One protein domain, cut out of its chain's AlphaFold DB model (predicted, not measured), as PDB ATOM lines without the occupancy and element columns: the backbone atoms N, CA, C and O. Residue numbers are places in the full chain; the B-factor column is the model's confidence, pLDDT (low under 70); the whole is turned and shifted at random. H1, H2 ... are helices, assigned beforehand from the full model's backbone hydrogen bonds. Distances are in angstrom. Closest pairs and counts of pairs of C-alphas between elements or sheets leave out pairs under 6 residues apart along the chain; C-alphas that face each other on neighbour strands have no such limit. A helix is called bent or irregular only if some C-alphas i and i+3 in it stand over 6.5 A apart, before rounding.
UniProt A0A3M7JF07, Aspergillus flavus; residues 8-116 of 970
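This is residues 8 to 116 of the 970 residues of a protein of Aspergillus flavus (UniProt A0A3M7JF07). Two helical hairpins, H1 with H2 and H3 with H4, meet through the first parts of H1 and H3, which spread from there as a V. H2 packs on the later part of H1 and folds back along it, H4 packs along H3 and folds back along it, with H2 and H4 apart from each other, while residues 8 to 20 make a loop with no named element before H1. The printed part has 109 residues with four named helices, in the order H1, H2, H3, H4, and no named strand; its class is all helix. It is loose, with a radius of gyration of the C-alphas of 16.4 A, and it spans 48 by 37 by 32 A.

After residues 8 to 20, H1 covers residues 21 to 39, beginning at C-alpha 21 at (-21.710, 18.304, -12.835), and is 27.5 A from first to last C-alpha. It has a kink of 28 degrees near residue 33 and is irregular, but only just: C-alphas 34 and 37 are 6.9 A apart. H2 covers residues 43 to 58, 22.5 A. H3, the longest helix by residues, covers residues 66 to 90, 36.2 A, and begins at C-alpha 66 at (-32.309, 15.335, -10.071). H4 covers residues 96 to 115, 27.7 A, has a kink of 28 degrees near residue 109, and ends at C-alpha 115 at (-47.370, 14.784, -12.851).

H1 and H2 form a helical hairpin and touch at a shallow tilt of 24 degrees, opposite ways; the closest C-alphas are those of Arg 33 and Val 46, 6.5 A apart. H1 touches H2 with residues 29 to 37 alone, and H2 touches H1 with residues 43 to 50 alone. H1 touches H3 at a steep tilt of 47 degrees, the same way, with residues 22 to 30 of H1 and 68 to 73 of H3 alone; the closest C-alphas are those of Glu 22 and Val 69, 4.8 A apart. H3 and H4 form the second helical hairpin and touch at a shallow tilt of 21 degrees, opposite ways, with the C-alphas of Leu 81 and Glu 102 closest at 5.5 A. The helix packing is mostly aligned, but only just, with 2 of the 3 touching pairs at a shallow tilt. H4 is apart from H1 and from H2, and H2 is apart from H3. Every O i to N i+4 pair is within hydrogen-bond range in H2 and H3, against 12 of 15 in H1 and 14 of 16 in H4.

The two C-alphas farthest apart are those of Ser 14 and Gln 92, 49.3 A. The C-alphas of residues 8 to 20 lie 14 to 30 A from the mean of the C-alphas. The printed part has no cut; the links H1 to H2 and H3 to H4 are tight, and the link H2 to H3 is short. The mean pLDDT of the printed part is 75.2, and 21 residues are under 70: residues 60 to 64, 66 to 67, 70, 92 to 95 and 108 to 116.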
ATOM      1  N   ARG A   8     -13.028  27.325 -16.456       76.94
ATOM      2  CA  ARG A   8     -12.523  28.368 -15.548       76.94
ATOM      3  C   ARG A   8     -13.530  28.750 -14.454       76.94
ATOM      4  O   ARG A   8     -13.110  29.140 -13.376       76.94
ATOM      5  N   LEU A   9     -14.831  28.656 -14.726       74.12
ATOM      6  CA  LEU A   9     -15.891  28.993 -13.764       74.12
ATOM      7  C   LEU A   9     -16.220  27.836 -12.810       74.12
ATOM      8  O   LEU A   9     -16.959  28.034 -11.853       74.12
ATOM      9  N   SER A  10     -15.687  26.639 -13.075       80.81
ATOM     10  CA  SER A  10     -15.891  25.436 -12.256       80.81
ATOM     11  C   SER A  10     -14.774  25.171 -11.244       80.81
ATOM     12  O   SER A  10     -14.771  24.115 -10.613       80.81
ATOM     13  N   ILE A  11     -13.826  26.100 -11.101       85.25
ATOM     14  CA  ILE A  11     -12.694  26.010 -10.174       85.25
ATOM     15  C   ILE A  11     -12.549  27.318  -9.390       85.25
ATOM     16  O   ILE A  11     -12.753  28.397  -9.945       85.25
ATOM     17  N   ASP A  12     -12.222  27.230  -8.102       82.69
ATOM     18  CA  ASP A  12     -11.942  28.407  -7.272       82.69
ATOM     19  C   ASP A  12     -10.525  28.970  -7.495       82.69
ATOM     20  O   ASP A  12      -9.734  28.447  -8.284       82.69
ATOM     21  N   GLU A  13     -10.190  30.047  -6.780       80.94
ATOM     22  CA  GLU A  13      -8.881  30.714  -6.860       80.94
ATOM     23  C   GLU A  13      -7.703  29.800  -6.476       80.94
ATOM     24  O   GLU A  13      -6.568  30.061  -6.873       80.94
ATOM     25  N   SER A  14      -7.962  28.709  -5.745       83.12
ATOM     26  CA  SER A  14      -6.970  27.693  -5.379       83.12
ATOM     27  C   SER A  14      -6.877  26.537  -6.386       83.12
ATOM     28  O   SER A  14      -6.039  25.647  -6.231       83.12
ATOM     29  N   GLY A  15      -7.716  26.544  -7.428       81.00
ATOM     30  CA  GLY A  15      -7.811  25.482  -8.429       81.00
ATOM     31  C   GLY A  15      -8.645  24.279  -7.980       81.00
ATOM     32  O   GLY A  15      -8.597  23.232  -8.631       81.00
ATOM     33  N   LYS A  16      -9.402  24.393  -6.883       84.00
ATOM     34  CA  LYS A  16     -10.267  23.319  -6.388       84.00
ATOM     35  C   LYS A  16     -11.595  23.315  -7.158       84.00
ATOM     36  O   LYS A  16     -12.139  24.391  -7.403       84.00
ATOM     37  N   PRO A  17     -12.144  22.143  -7.527       81.56
ATOM     38  CA  PRO A  17     -13.422  22.071  -8.227       81.56
ATOM     39  C   PRO A  17     -14.570  22.590  -7.354       81.56
ATOM     40  O   PRO A  17     -14.752  22.149  -6.219       81.56
ATOM     41  N   THR A  18     -15.350  23.510  -7.913       81.62
ATOM     42  CA  THR A  18     -16.561  24.110  -7.326       81.62
ATOM     43  C   THR A  18     -17.777  24.020  -8.253       81.62
ATOM     44  O   THR A  18     -18.885  24.361  -7.845       81.62
ATOM     45  N   GLY A  19     -17.591  23.572  -9.499       75.06
ATOM     46  CA  GLY A  19     -18.666  23.443 -10.482       75.06
ATOM     47  C   GLY A  19     -19.610  22.266 -10.224       75.06
ATOM     48  O   GLY A  19     -19.204  21.223  -9.717       75.06
ATOM     49  N   LEU A  20     -20.869  22.437 -10.633       79.69
ATOM     50  CA  LEU A  20     -21.915  21.412 -10.576       79.69
ATOM     51  C   LEU A  20     -21.885  20.555 -11.846       79.69
ATOM     52  O   LEU A  20     -22.082  21.075 -12.946       79.69
ATOM     53  N   ALA A  21     -21.695  19.243 -11.707       80.06
ATOM     54  CA  ALA A  21     -21.710  18.304 -12.835       80.06
ATOM     55  C   ALA A  21     -23.098  18.226 -13.511       80.06
ATOM     56  O   ALA A  21     -23.223  17.953 -14.709       80.06
ATOM     57  N   GLU A  22     -24.148  18.549 -12.754       83.00
ATOM     58  CA  GLU A  22     -25.531  18.707 -13.197       83.00
ATOM     59  C   GLU A  22     -25.684  19.780 -14.283       83.00
ATOM     60  O   GLU A  22     -26.596  19.711 -15.109       83.00
ATOM     61  N   MET A  23     -24.781  20.767 -14.315       78.56
ATOM     62  CA  MET A  23     -24.814  21.835 -15.309       78.56
ATOM     63  C   MET A  23     -24.462  21.332 -16.712       78.56
ATOM     64  O   MET A  23     -25.122  21.707 -17.687       78.56
ATOM     65  N   ASP A  24     -23.465  20.455 -16.815       79.12
ATOM     66  CA  ASP A  24     -23.009  19.908 -18.092       79.12
ATOM     67  C   ASP A  24     -24.009  18.894 -18.658       79.12
ATOM     68  O   ASP A  24     -24.315  18.916 -19.855       79.12
ATOM     69  N   THR A  25     -24.593  18.056 -17.797       78.19
ATOM     70  CA  THR A  25     -25.612  17.074 -18.197       78.19
ATOM     71  C   THR A  25     -26.924  17.737 -18.609       78.19
ATOM     72  O   THR A  25     -27.458  17.417 -19.677       78.19
ATOM     73  N   ALA A  26     -27.407  18.732 -17.852       77.88
ATOM     74  CA  ALA A  26     -28.552  19.553 -18.250       77.88
ATOM     75  C   ALA A  26     -28.289  20.278 -19.581       77.88
ATOM     76  O   ALA A  26     -29.153  20.315 -20.463       77.88
ATOM     77  N   GLY A  27     -27.080  20.819 -19.752       77.50
ATOM     78  CA  GLY A  27     -26.651  21.487 -20.976       77.50
ATOM     79  C   GLY A  27     -26.647  20.564 -22.198       77.50
ATOM     80  O   GLY A  27     -27.126  20.970 -23.261       77.50
ATOM     81  N   PHE A  28     -26.143  19.336 -22.060       79.31
ATOM     82  CA  PHE A  28     -26.141  18.331 -23.125       79.31
ATOM     83  C   PHE A  28     -27.566  17.938 -23.527       79.31
ATOM     84  O   PHE A  28     -27.923  18.028 -24.706       79.31
ATOM     85  N   TYR A  29     -28.400  17.595 -22.539       77.19
ATOM     86  CA  TYR A  29     -29.789  17.182 -22.744       77.19
ATOM     87  C   TYR A  29     -30.582  18.239 -23.531       77.19
ATOM     88  O   TYR A  29     -31.222  17.941 -24.539       77.19
ATOM     89  N   GLU A  30     -30.473  19.502 -23.119       74.50
ATOM     90  CA  GLU A  30     -31.190  20.623 -23.727       74.50
ATOM     91  C   GLU A  30     -30.655  21.029 -25.107       74.50
ATOM     92  O   GLU A  30     -31.415  21.492 -25.961       74.50
ATOM     93  N   ARG A  31     -29.344  20.928 -25.351       77.56
ATOM     94  CA  ARG A  31     -28.764  21.283 -26.660       77.56
ATOM     95  C   ARG A  31     -29.081  20.231 -27.713       77.56
ATOM     96  O   ARG A  31     -29.336  20.610 -28.855       77.56
ATOM     97  N   LEU A  32     -29.117  18.954 -27.337       81.06
ATOM     98  CA  LEU A  32     -29.447  17.876 -28.263       81.06
ATOM     99  C   LEU A  32     -30.872  18.043 -28.810       81.06
ATOM    100  O   LEU A  32     -31.032  18.164 -30.019       81.06
ATOM    101  N   ARG A  33     -31.883  18.204 -27.941       77.25
ATOM    102  CA  ARG A  33     -33.276  18.471 -28.366       77.25
ATOM    103  C   ARG A  33     -33.436  19.751 -29.183       77.25
ATOM    104  O   ARG A  33     -34.274  19.806 -30.074       77.25
ATOM    105  N   LYS A  34     -32.635  20.783 -28.906       72.81
ATOM    106  CA  LYS A  34     -32.692  22.043 -29.656       72.81
ATOM    107  C   LYS A  34     -32.191  21.892 -31.092       72.81
ATOM    108  O   LYS A  34     -32.809  22.419 -32.012       72.81
ATOM    109  N   TYR A  35     -31.030  21.268 -31.275       78.31
ATOM    110  CA  TYR A  35     -30.344  21.278 -32.566       78.31
ATOM    111  C   TYR A  35     -30.675  20.059 -33.426       78.31
ATOM    112  O   TYR A  35     -30.701  20.184 -34.646       78.31
ATOM    113  N   ALA A  36     -30.986  18.907 -32.831       80.38
ATOM    114  CA  ALA A  36     -31.242  17.671 -33.566       80.38
ATOM    115  C   ALA A  36     -32.363  17.777 -34.630       80.38
ATOM    116  O   ALA A  36     -32.134  17.302 -35.746       80.38
ATOM    117  N   PRO A  37     -33.488  18.494 -34.402       77.25
ATOM    118  CA  PRO A  37     -34.508  18.673 -35.438       77.25
ATOM    119  C   PRO A  37     -33.987  19.384 -36.694       77.25
ATOM    120  O   PRO A  37     -34.395  19.062 -37.806       77.25
ATOM    121  N   SER A  38     -33.030  20.313 -36.549       78.94
ATOM    122  CA  SER A  38     -32.428  21.017 -37.695       78.94
ATOM    123  C   SER A  38     -31.561  20.117 -38.586       78.94
ATOM    124  O   SER A  38     -31.246  20.492 -39.712       78.94
ATOM    125  N   PHE A  39     -31.230  18.917 -38.106       84.00
ATOM    126  CA  PHE A  39     -30.506  17.885 -38.845       84.00
ATOM    127  C   PHE A  39     -31.412  16.723 -39.288       84.00
ATOM    128  O   PHE A  39     -30.907  15.714 -39.769       84.00
ATOM    129  N   GLY A  40     -32.738  16.852 -39.139       85.12
ATOM    130  CA  GLY A  40     -33.702  15.822 -39.537       85.12
ATOM    131  C   GLY A  40     -33.761  14.609 -38.603       85.12
ATOM    132  O   GLY A  40     -34.267  13.566 -39.005       85.12
ATOM    133  N   VAL A  41     -33.242  14.726 -37.379       86.38
ATOM    134  CA  VAL A  41     -33.319  13.667 -36.362       86.38
ATOM    135  C   VAL A  41     -34.723  13.657 -35.756       86.38
ATOM    136  O   VAL A  41     -35.242  14.719 -35.403       86.38
ATOM    137  N   SER A  42     -35.333  12.475 -35.640       83.88
ATOM    138  CA  SER A  42     -36.667  12.334 -35.051       83.88
ATOM    139  C   SER A  42     -36.640  12.510 -33.528       83.88
ATOM    140  O   SER A  42     -35.614  12.292 -32.884       83.88
ATOM    141  N   ASP A  43     -37.773  12.883 -32.928       72.50
ATOM    142  CA  ASP A  43     -37.874  13.022 -31.467       72.50
ATOM    143  C   ASP A  43     -37.638  11.691 -30.725       72.50
ATOM    144  O   ASP A  43     -37.094  11.694 -29.613       72.50
ATOM    145  N   ASP A  44     -37.981  10.562 -31.348       76.00
ATOM    146  CA  ASP A  44     -37.731   9.218 -30.815       76.00
ATOM    147  C   ASP A  44     -36.226   8.910 -30.798       76.00
ATOM    148  O   ASP A  44     -35.690   8.472 -29.778       76.00
ATOM    149  N   ASP A  45     -35.511   9.241 -31.880       84.06
ATOM    150  CA  ASP A  45     -34.052   9.084 -31.958       84.06
ATOM    151  C   ASP A  45     -33.335   9.998 -30.958       84.06
ATOM    152  O   ASP A  45     -32.371   9.593 -30.306       84.06
ATOM    153  N   VAL A  46     -33.817  11.235 -30.785       80.44
ATOM    154  CA  VAL A  46     -33.289  12.151 -29.765       80.44
ATOM    155  C   VAL A  46     -33.473  11.571 -28.367       80.44
ATOM    156  O   VAL A  46     -32.551  11.636 -27.555       80.44
ATOM    157  N   THR A  47     -34.638  10.995 -28.083       76.81
ATOM    158  CA  THR A  47     -34.930  10.377 -26.785       76.81
ATOM    159  C   THR A  47     -34.020   9.171 -26.541       76.81
ATOM    160  O   THR A  47     -33.365   9.110 -25.501       76.81
ATOM    161  N   SER A  48     -33.851   8.299 -27.537       83.00
ATOM    162  CA  SER A  48     -32.937   7.152 -27.466       83.00
ATOM    163  C   SER A  48     -31.471   7.564 -27.248       83.00
ATOM    164  O   SER A  48     -30.760   6.973 -26.431       83.00
ATOM    165  N   LEU A  49     -31.007   8.630 -27.910       83.12
ATOM    166  CA  LEU A  49     -29.659   9.174 -27.711       83.12
ATOM    167  C   LEU A  49     -29.465   9.749 -26.301       83.12
ATOM    168  O   LEU A  49     -28.391   9.596 -25.716       83.12
ATOM    169  N   GLN A  50     -30.491  10.395 -25.740       81.38
ATOM    170  CA  GLN A  50     -30.457  10.904 -24.367       81.38
ATOM    171  C   GLN A  50     -30.412   9.771 -23.338       81.38
ATOM    172  O   GLN A  50     -29.652   9.861 -22.376       81.38
ATOM    173  N   GLU A  51     -31.179   8.701 -23.545       79.62
ATOM    174  CA  GLU A  51     -31.156   7.502 -22.698       79.62
ATOM    175  C   GLU A  51     -29.807   6.779 -22.773       79.62
ATOM    176  O   GLU A  51     -29.246   6.391 -21.745       79.62
ATOM    177  N   THR A  52     -29.237   6.671 -23.975       83.94
ATOM    178  CA  THR A  52     -27.906   6.084 -24.194       83.94
ATOM    179  C   THR A  52     -26.824   6.897 -23.484       83.94
ATOM    180  O   THR A  52     -25.987   6.337 -22.777       83.94
ATOM    181  N   PHE A  53     -26.866   8.227 -23.617       83.06
ATOM    182  CA  PHE A  53     -25.977   9.122 -22.881       83.06
ATOM    183  C   PHE A  53     -26.132   8.935 -21.371       83.06
ATOM    184  O   PHE A  53     -25.131   8.841 -20.665       83.06
ATOM    185  N   TRP A  54     -27.369   8.846 -20.873       76.25
ATOM    186  CA  TRP A  54     -27.613   8.689 -19.444       76.25
ATOM    187  C   TRP A  54     -27.091   7.373 -18.890       76.25
ATOM    188  O   TRP A  54     -26.504   7.369 -17.808       76.25
ATOM    189  N   THR A  55     -27.276   6.294 -19.642       78.50
ATOM    190  CA  THR A  55     -26.777   4.962 -19.295       78.50
ATOM    191  C   THR A  55     -25.253   4.996 -19.174       78.50
ATOM    192  O   THR A  55     -24.719   4.691 -18.111       78.50
ATOM    193  N   ALA A  56     -24.560   5.504 -20.198       80.75
ATOM    194  CA  ALA A  56     -23.100   5.620 -20.192       80.75
ATOM    195  C   ALA A  56     -22.567   6.583 -19.112       80.75
ATOM    196  O   ALA A  56     -21.492   6.371 -18.553       80.75
ATOM    197  N   TYR A  57     -23.303   7.654 -18.800       78.62
ATOM    198  CA  TYR A  57     -22.907   8.607 -17.761       78.62
ATOM    199  C   TYR A  57     -23.008   7.994 -16.354       78.62
ATOM    200  O   TYR A  57     -22.108   8.191 -15.539       78.62
ATOM    201  N   HIS A  58     -24.066   7.224 -16.073       73.12
ATOM    202  CA  HIS A  58     -24.257   6.553 -14.777       73.12
ATOM    203  C   HIS A  58     -23.268   5.404 -14.543       73.12
ATOM    204  O   HIS A  58     -22.946   5.111 -13.396       73.12
ATOM    205  N   GLU A  59     -22.744   4.778 -15.598       78.94
ATOM    206  CA  GLU A  59     -21.718   3.731 -15.484       78.94
ATOM    207  C   GLU A  59     -20.374   4.250 -14.937       78.94
ATOM    208  O   GLU A  59     -19.573   3.467 -14.419       78.94
ATOM    209  N   HIS A  60     -20.111   5.560 -15.029       69.56
ATOM    210  CA  HIS A  60     -18.786   6.133 -14.773       69.56
ATOM    211  C   HIS A  60     -18.737   7.309 -13.776       69.56
ATOM    212  O   HIS A  60     -17.634   7.742 -13.448       69.56
ATOM    213  N   ASN A  61     -19.868   7.814 -13.264       62.84
ATOM    214  CA  ASN A  61     -19.919   8.970 -12.351       62.84
ATOM    215  C   ASN A  61     -20.858   8.773 -11.142       62.84
ATOM    216  O   ASN A  61     -21.670   7.853 -11.104       62.84
ATOM    217  N   MET A  62     -20.737   9.659 -10.142       60.88
ATOM    218  CA  MET A  62     -21.641   9.735  -8.984       60.88
ATOM    219  C   MET A  62     -23.096  10.014  -9.401       60.88
ATOM    220  O   MET A  62     -23.346  10.644 -10.428       60.88
ATOM    221  N   SER A  63     -24.047   9.598  -8.555       65.06
ATOM    222  CA  SER A  63     -25.463   9.969  -8.671       65.06
ATOM    223  C   SER A  63     -25.604  11.490  -8.728       65.06
ATOM    224  O   SER A  63     -25.186  12.173  -7.795       65.06
ATOM    225  N   LEU A  64     -26.203  12.006  -9.801       69.69
ATOM    226  CA  LEU A  64     -26.543  13.422  -9.918       69.69
ATOM    227  C   LEU A  64     -27.808  13.734  -9.125       69.69
ATOM    228  O   LEU A  64     -28.699  12.887  -9.033       69.69
ATOM    229  N   ASP A  65     -27.890  14.945  -8.576       71.19
ATOM    230  CA  ASP A  65     -29.102  15.411  -7.907       71.19
ATOM    231  C   ASP A  65     -30.159  15.799  -8.966       71.19
ATOM    232  O   ASP A  65     -29.962  16.764  -9.720       71.19
ATOM    233  N   PRO A  66     -31.290  15.069  -9.061       66.06
ATOM    234  CA  PRO A  66     -32.309  15.335 -10.071       66.06
ATOM    235  C   PRO A  66     -32.921  16.735  -9.950       66.06
ATOM    236  O   PRO A  66     -33.299  17.320 -10.969       66.06
ATOM    237  N   ASP A  67     -32.993  17.289  -8.737       63.00
ATOM    238  CA  ASP A  67     -33.565  18.607  -8.474       63.00
ATOM    239  C   ASP A  67     -32.613  19.718  -8.933       63.00
ATOM    240  O   ASP A  67     -33.055  20.704  -9.531       63.00
ATOM    241  N   ILE A  68     -31.300  19.531  -8.774       71.88
ATOM    242  CA  ILE A  68     -30.290  20.468  -9.293       71.88
ATOM    243  C   ILE A  68     -30.248  20.428 -10.827       71.88
ATOM    244  O   ILE A  68     -30.299  21.485 -11.467       71.88
ATOM    245  N   VAL A  69     -30.236  19.238 -11.447       72.50
ATOM    246  CA  VAL A  69     -30.326  19.096 -12.919       72.50
ATOM    247  C   VAL A  69     -31.571  19.820 -13.439       72.50
ATOM    248  O   VAL A  69     -31.525  20.536 -14.444       72.50
ATOM    249  N   ARG A  70     -32.695  19.682 -12.731       68.38
ATOM    250  CA  ARG A  70     -33.966  20.312 -13.082       68.38
ATOM    251  C   ARG A  70     -33.950  21.832 -12.925       68.38
ATOM    252  O   ARG A  70     -34.427  22.525 -13.826       68.38
ATOM    253  N   LEU A  71     -33.388  22.356 -11.836       74.50
ATOM    254  CA  LEU A  71     -33.222  23.794 -11.611       74.50
ATOM    255  C   LEU A  71     -32.394  24.431 -12.735       74.50
ATOM    256  O   LEU A  71     -32.764  25.474 -13.282       74.50
ATOM    257  N   VAL A  72     -31.306  23.771 -13.138       77.75
ATOM    258  CA  VAL A  72     -30.464  24.243 -14.241       77.75
ATOM    259  C   VAL A  72     -31.230  24.223 -15.570       77.75
ATOM    260  O   VAL A  72     -31.156  25.198 -16.323       77.75
ATOM    261  N   ARG A  73     -32.025  23.179 -15.848       77.38
ATOM    262  CA  ARG A  73     -32.894  23.124 -17.040       77.38
ATOM    263  C   ARG A  73     -33.915  24.262 -17.066       77.38
ATOM    264  O   ARG A  73     -34.052  24.919 -18.097       77.38
ATOM    265  N   LEU A  74     -34.572  24.546 -15.938       76.12
ATOM    266  CA  LEU A  74     -35.515  25.663 -15.808       76.12
ATOM    267  C   LEU A  74     -34.838  27.005 -16.093       76.12
ATOM    268  O   LEU A  74     -35.323  27.765 -16.929       76.12
ATOM    269  N   ARG A  75     -33.678  27.271 -15.479       82.12
ATOM    270  CA  ARG A  75     -32.899  28.496 -15.728       82.12
ATOM    271  C   ARG A  75     -32.561  28.661 -17.211       82.12
ATOM    272  O   ARG A  75     -32.722  29.747 -17.768       82.12
ATOM    273  N   ILE A  76     -32.071  27.597 -17.852       77.25
ATOM    274  CA  ILE A  76     -31.716  27.611 -19.277       77.25
ATOM    275  C   ILE A  76     -32.955  27.914 -20.125       77.25
ATOM    276  O   ILE A  76     -32.882  28.746 -21.031       77.25
ATOM    277  N   GLN A  77     -34.091  27.285 -19.818       82.19
ATOM    278  CA  GLN A  77     -35.321  27.463 -20.582       82.19
ATOM    279  C   GLN A  77     -35.943  28.853 -20.388       82.19
ATOM    280  O   GLN A  77     -36.375  29.466 -21.363       82.19
ATOM    281  N   MET A  78     -35.897  29.414 -19.176       80.38
ATOM    282  CA  MET A  78     -36.307  30.798 -18.912       80.38
ATOM    283  C   MET A  78     -35.439  31.806 -19.670       80.38
ATOM    284  O   MET A  78     -35.963  32.727 -20.288       80.38
ATOM    285  N   SER A  79     -34.116  31.611 -19.683       79.25
ATOM    286  CA  SER A  79     -33.198  32.476 -20.437       79.25
ATOM    287  C   SER A  79     -33.487  32.453 -21.945       79.25
ATOM    288  O   SER A  79     -33.381  33.478 -22.620       79.25
ATOM    289  N   ARG A  80     -33.906  31.300 -22.480       77.62
ATOM    290  CA  ARG A  80     -34.317  31.160 -23.883       77.62
ATOM    291  C   ARG A  80     -35.640  31.850 -24.176       77.62
ATOM    292  O   ARG A  80     -35.703  32.587 -25.155       77.62
ATOM    293  N   LEU A  81     -36.654  31.647 -23.333       83.38
ATOM    294  CA  LEU A  81     -37.937  32.338 -23.467       83.38
ATOM    295  C   LEU A  81     -37.731  33.854 -23.429       83.38
ATOM    296  O   LEU A  81     -38.229  34.556 -24.302       83.38
ATOM    297  N   TRP A  82     -36.914  34.343 -22.491       82.94
ATOM    298  CA  TRP A  82     -36.541  35.753 -22.411       82.94
ATOM    299  C   TRP A  82     -35.909  36.251 -23.715       82.94
ATOM    300  O   TRP A  82     -36.341  37.254 -24.271       82.94
ATOM    301  N   SER A  83     -34.926  35.523 -24.255       80.31
ATOM    302  CA  SER A  83     -34.286  35.891 -25.524       80.31
ATOM    303  C   SER A  83     -35.249  35.850 -26.719       80.31
ATOM    304  O   SER A  83     -35.119  36.667 -27.630       80.31
ATOM    305  N   ALA A  84     -36.207  34.918 -26.734       81.56
ATOM    306  CA  ALA A  84     -37.224  34.826 -27.779       81.56
ATOM    307  C   ALA A  84     -38.205  36.006 -27.720       81.56
ATOM    308  O   ALA A  84     -38.488  36.605 -28.755       81.56
ATOM    309  N   VAL A  85     -38.666  36.374 -26.520       84.12
ATOM    310  CA  VAL A  85     -39.540  37.537 -26.285       84.12
ATOM    311  C   VAL A  85     -38.830  38.839 -26.651       84.12
ATOM    312  O   VAL A  85     -39.402  39.677 -27.338       84.12
ATOM    313  N   ASP A  86     -37.568  38.993 -26.255       81.19
ATOM    314  CA  ASP A  86     -36.795  40.201 -26.547       81.19
ATOM    315  C   ASP A  86     -36.594  40.391 -28.062       81.19
ATOM    316  O   ASP A  86     -36.838  41.465 -28.606       81.19
ATOM    317  N   LYS A  87     -36.280  39.308 -28.791       80.12
ATOM    318  CA  LYS A  87     -36.208  39.331 -30.263       80.12
ATOM    319  C   LYS A  87     -37.557  39.589 -30.928       80.12
ATOM    320  O   LYS A  87     -37.589  40.265 -31.952       80.12
ATOM    321  N   PHE A  88     -38.647  39.050 -30.379       81.94
ATOM    322  CA  PHE A  88     -40.001  39.311 -30.867       81.94
ATOM    323  C   PHE A  88     -40.362  40.797 -30.730       81.94
ATOM    324  O   PHE A  88     -40.877  41.388 -31.670       81.94
ATOM    325  N   ASN A  89     -40.007  41.424 -29.606       79.44
ATOM    326  CA  ASN A  89     -40.284  42.839 -29.356       79.44
ATOM    327  C   ASN A  89     -39.425  43.798 -30.204       79.44
ATOM    328  O   ASN A  89     -39.831  44.934 -30.435       79.44
ATOM    329  N   GLN A  90     -38.246  43.364 -30.660       78.25
ATOM    330  CA  GLN A  90     -37.288  44.203 -31.396       78.25
ATOM    331  C   GLN A  90     -37.380  44.084 -32.934       78.25
ATOM    332  O   GLN A  90     -36.717  44.843 -33.639       78.25
ATOM    333  N   SER A  91     -38.169  43.150 -33.479       71.44
ATOM    334  CA  SER A  91     -38.178  42.789 -34.909       71.44
ATOM    335  C   SER A  91     -39.595  42.742 -35.496       71.44
ATOM    336  O   SER A  91     -40.462  42.080 -34.934       71.44
ATOM    337  N   GLN A  92     -39.826  43.357 -36.669       55.75
ATOM    338  CA  GLN A  92     -41.107  43.238 -37.401       55.75
ATOM    339  C   GLN A  92     -41.371  41.822 -37.958       55.75
ATOM    340  O   GLN A  92     -42.524  41.485 -38.209       55.75
ATOM    341  N   ASP A  93     -40.334  40.982 -38.074       56.31
ATOM    342  CA  ASP A  93     -40.419  39.570 -38.487       56.31
ATOM    343  C   ASP A  93     -40.426  38.602 -37.279       56.31
ATOM    344  O   ASP A  93     -40.141  37.407 -37.406       56.31
ATOM    345  N   GLY A  94     -40.692  39.109 -36.069       59.38
ATOM    346  CA  GLY A  94     -40.748  38.316 -34.842       59.38
ATOM    347  C   GLY A  94     -41.757  37.165 -34.943       59.38
ATOM    348  O   GLY A  94     -42.965  37.374 -35.003       59.38
ATOM    349  N   ASN A  95     -41.271  35.922 -34.932       69.50
ATOM    350  CA  ASN A  95     -42.120  34.746 -35.107       69.50
ATOM    351  C   ASN A  95     -42.755  34.310 -33.772       69.50
ATOM    352  O   ASN A  95     -42.114  33.640 -32.959       69.50
ATOM    353  N   GLN A  96     -44.029  34.664 -33.566       78.62
ATOM    354  CA  GLN A  96     -44.831  34.303 -32.388       78.62
ATOM    355  C   GLN A  96     -44.798  32.795 -32.074       78.62
ATOM    356  O   GLN A  96     -44.796  32.410 -30.906       78.62
ATOM    357  N   ALA A  97     -44.687  31.934 -33.093       76.50
ATOM    358  CA  ALA A  97     -44.618  30.484 -32.910       76.50
ATOM    359  C   ALA A  97     -43.359  30.029 -32.145       76.50
ATOM    360  O   ALA A  97     -43.384  29.002 -31.470       76.50
ATOM    361  N   VAL A  98     -42.264  30.794 -32.214       78.50
ATOM    362  CA  VAL A  98     -41.027  30.498 -31.473       78.50
ATOM    363  C   VAL A  98     -41.203  30.818 -29.990       78.50
ATOM    364  O   VAL A  98     -40.814  30.012 -29.150       78.50
ATOM    365  N   VAL A  99     -41.826  31.956 -29.661       81.56
ATOM    366  CA  VAL A  99     -42.133  32.329 -28.269       81.56
ATOM    367  C   VAL A  99     -43.079  31.304 -27.645       81.56
ATOM    368  O   VAL A  99     -42.799  30.797 -26.560       81.56
ATOM    369  N   GLU A 100     -44.140  30.935 -28.366       79.50
ATOM    370  CA  GLU A 100     -45.096  29.920 -27.918       79.50
ATOM    371  C   GLU A 100     -44.415  28.555 -27.732       79.50
ATOM    372  O   GLU A 100     -44.602  27.900 -26.711       79.50
ATOM    373  N   GLY A 101     -43.541  28.148 -28.658       78.06
ATOM    374  CA  GLY A 101     -42.782  26.902 -28.540       78.06
ATOM    375  C   GLY A 101     -41.867  26.857 -27.310       78.06
ATOM    376  O   GLY A 101     -41.831  25.847 -26.603       78.06
ATOM    377  N   GLU A 102     -41.145  27.942 -27.009       81.06
ATOM    378  CA  GLU A 102     -40.299  28.009 -25.809       81.06
ATOM    379  C   GLU A 102     -41.130  28.071 -24.513       81.06
ATOM    380  O   GLU A 102     -40.723  27.488 -23.501       81.06
ATOM    381  N   PHE A 103     -42.304  28.710 -24.548       79.56
ATOM    382  CA  PHE A 103     -43.249  28.754 -23.431       79.56
ATOM    383  C   PHE A 103     -43.866  27.379 -23.143       79.56
ATOM    384  O   PHE A 103     -43.881  26.945 -21.991       79.56
ATOM    385  N   GLN A 104     -44.288  26.639 -24.171       74.56
ATOM    386  CA  GLN A 104     -44.824  25.283 -24.011       74.56
ATOM    387  C   GLN A 104     -43.773  24.308 -23.468       74.56
ATOM    388  O   GLN A 104     -44.072  23.492 -22.597       74.56
ATOM    389  N   ARG A 105     -42.507  24.433 -23.887       75.94
ATOM    390  CA  ARG A 105     -41.410  23.647 -23.299       75.94
ATOM    391  C   ARG A 105     -41.176  23.991 -21.831       75.94
ATOM    392  O   ARG A 105     -41.017  23.076 -21.026       75.94
ATOM    393  N   LEU A 106     -41.212  25.274 -21.458       78.44
ATOM    394  CA  LEU A 106     -41.142  25.686 -20.051       78.44
ATOM    395  C   LEU A 106     -42.300  25.077 -19.246       78.44
ATOM    396  O   LEU A 106     -42.063  24.506 -18.180       78.44
ATOM    397  N   ARG A 107     -43.525  25.125 -19.791       70.25
ATOM    398  CA  ARG A 107     -44.704  24.474 -19.209       70.25
ATOM    399  C   ARG A 107     -44.499  22.978 -19.043       70.25
ATOM    400  O   ARG A 107     -44.749  22.498 -17.955       70.25
ATOM    401  N   SER A 108     -43.969  22.263 -20.031       67.69
ATOM    402  CA  SER A 108     -43.744  20.813 -19.923       67.69
ATOM    403  C   SER A 108     -42.735  20.434 -18.823       67.69
ATOM    404  O   SER A 108     -42.951  19.479 -18.078       67.69
ATOM    405  N   ILE A 109     -41.664  21.223 -18.642       64.75
ATOM    406  CA  ILE A 109     -40.675  21.028 -17.564       64.75
ATOM    407  C   ILE A 109     -41.308  21.315 -16.188       64.75
ATOM    408  O   ILE A 109     -40.995  20.640 -15.196       64.75
ATOM    409  N   ALA A 110     -42.221  22.290 -16.135       58.47
ATOM    410  CA  ALA A 110     -42.986  22.653 -14.948       58.47
ATOM    411  C   ALA A 110     -44.185  21.717 -14.678       58.47
ATOM    412  O   ALA A 110     -44.551  21.514 -13.532       58.47
ATOM    413  N   GLU A 111     -44.798  21.101 -15.685       49.84
ATOM    414  CA  GLU A 111     -45.924  20.163 -15.553       49.84
ATOM    415  C   GLU A 111     -45.456  18.787 -15.085       49.84
ATOM    416  O   GLU A 111     -46.122  18.171 -14.258       49.84
ATOM    417  N   LEU A 112     -44.225  18.394 -15.426       48.41
ATOM    418  CA  LEU A 112     -43.501  17.327 -14.729       48.41
ATOM    419  C   LEU A 112     -43.374  17.578 -13.203       48.41
ATOM    420  O   LEU A 112     -42.912  16.687 -12.496       48.41
ATOM    421  N   LEU A 113     -43.646  18.785 -12.658       47.00
ATOM    422  CA  LEU A 113     -43.690  19.034 -11.192       47.00
ATOM    423  C   LEU A 113     -45.028  18.587 -10.599       47.00
ATOM    424  O   LEU A 113     -45.094  18.269  -9.418       47.00
ATOM    425  N   ARG A 114     -46.089  18.586 -11.413       43.28
ATOM    426  CA  ARG A 114     -47.437  18.167 -11.022       43.28
ATOM    427  C   ARG A 114     -47.690  16.686 -11.298       43.28
ATOM    428  O   ARG A 114     -48.433  16.071 -10.543       43.28
ATOM    429  N   ASP A 115     -47.062  16.129 -12.335       40.25
ATOM    430  CA  ASP A 115     -47.370  14.784 -12.851       40.25
ATOM    431  C   ASP A 115     -46.391  13.679 -12.398       40.25
ATOM    432  O   ASP A 115     -46.663  12.490 -12.550       40.25
ATOM    433  N   GLN A 116     -45.272  14.031 -11.745       43.50
ATOM    434  CA  GLN A 116     -44.601  13.082 -10.848       43.50
ATOM    435  C   GLN A 116     -45.394  13.052  -9.543       43.50
ATOM    436  O   GLN A 116     -45.186  13.894  -8.674       43.50
TER     437      GLN A 116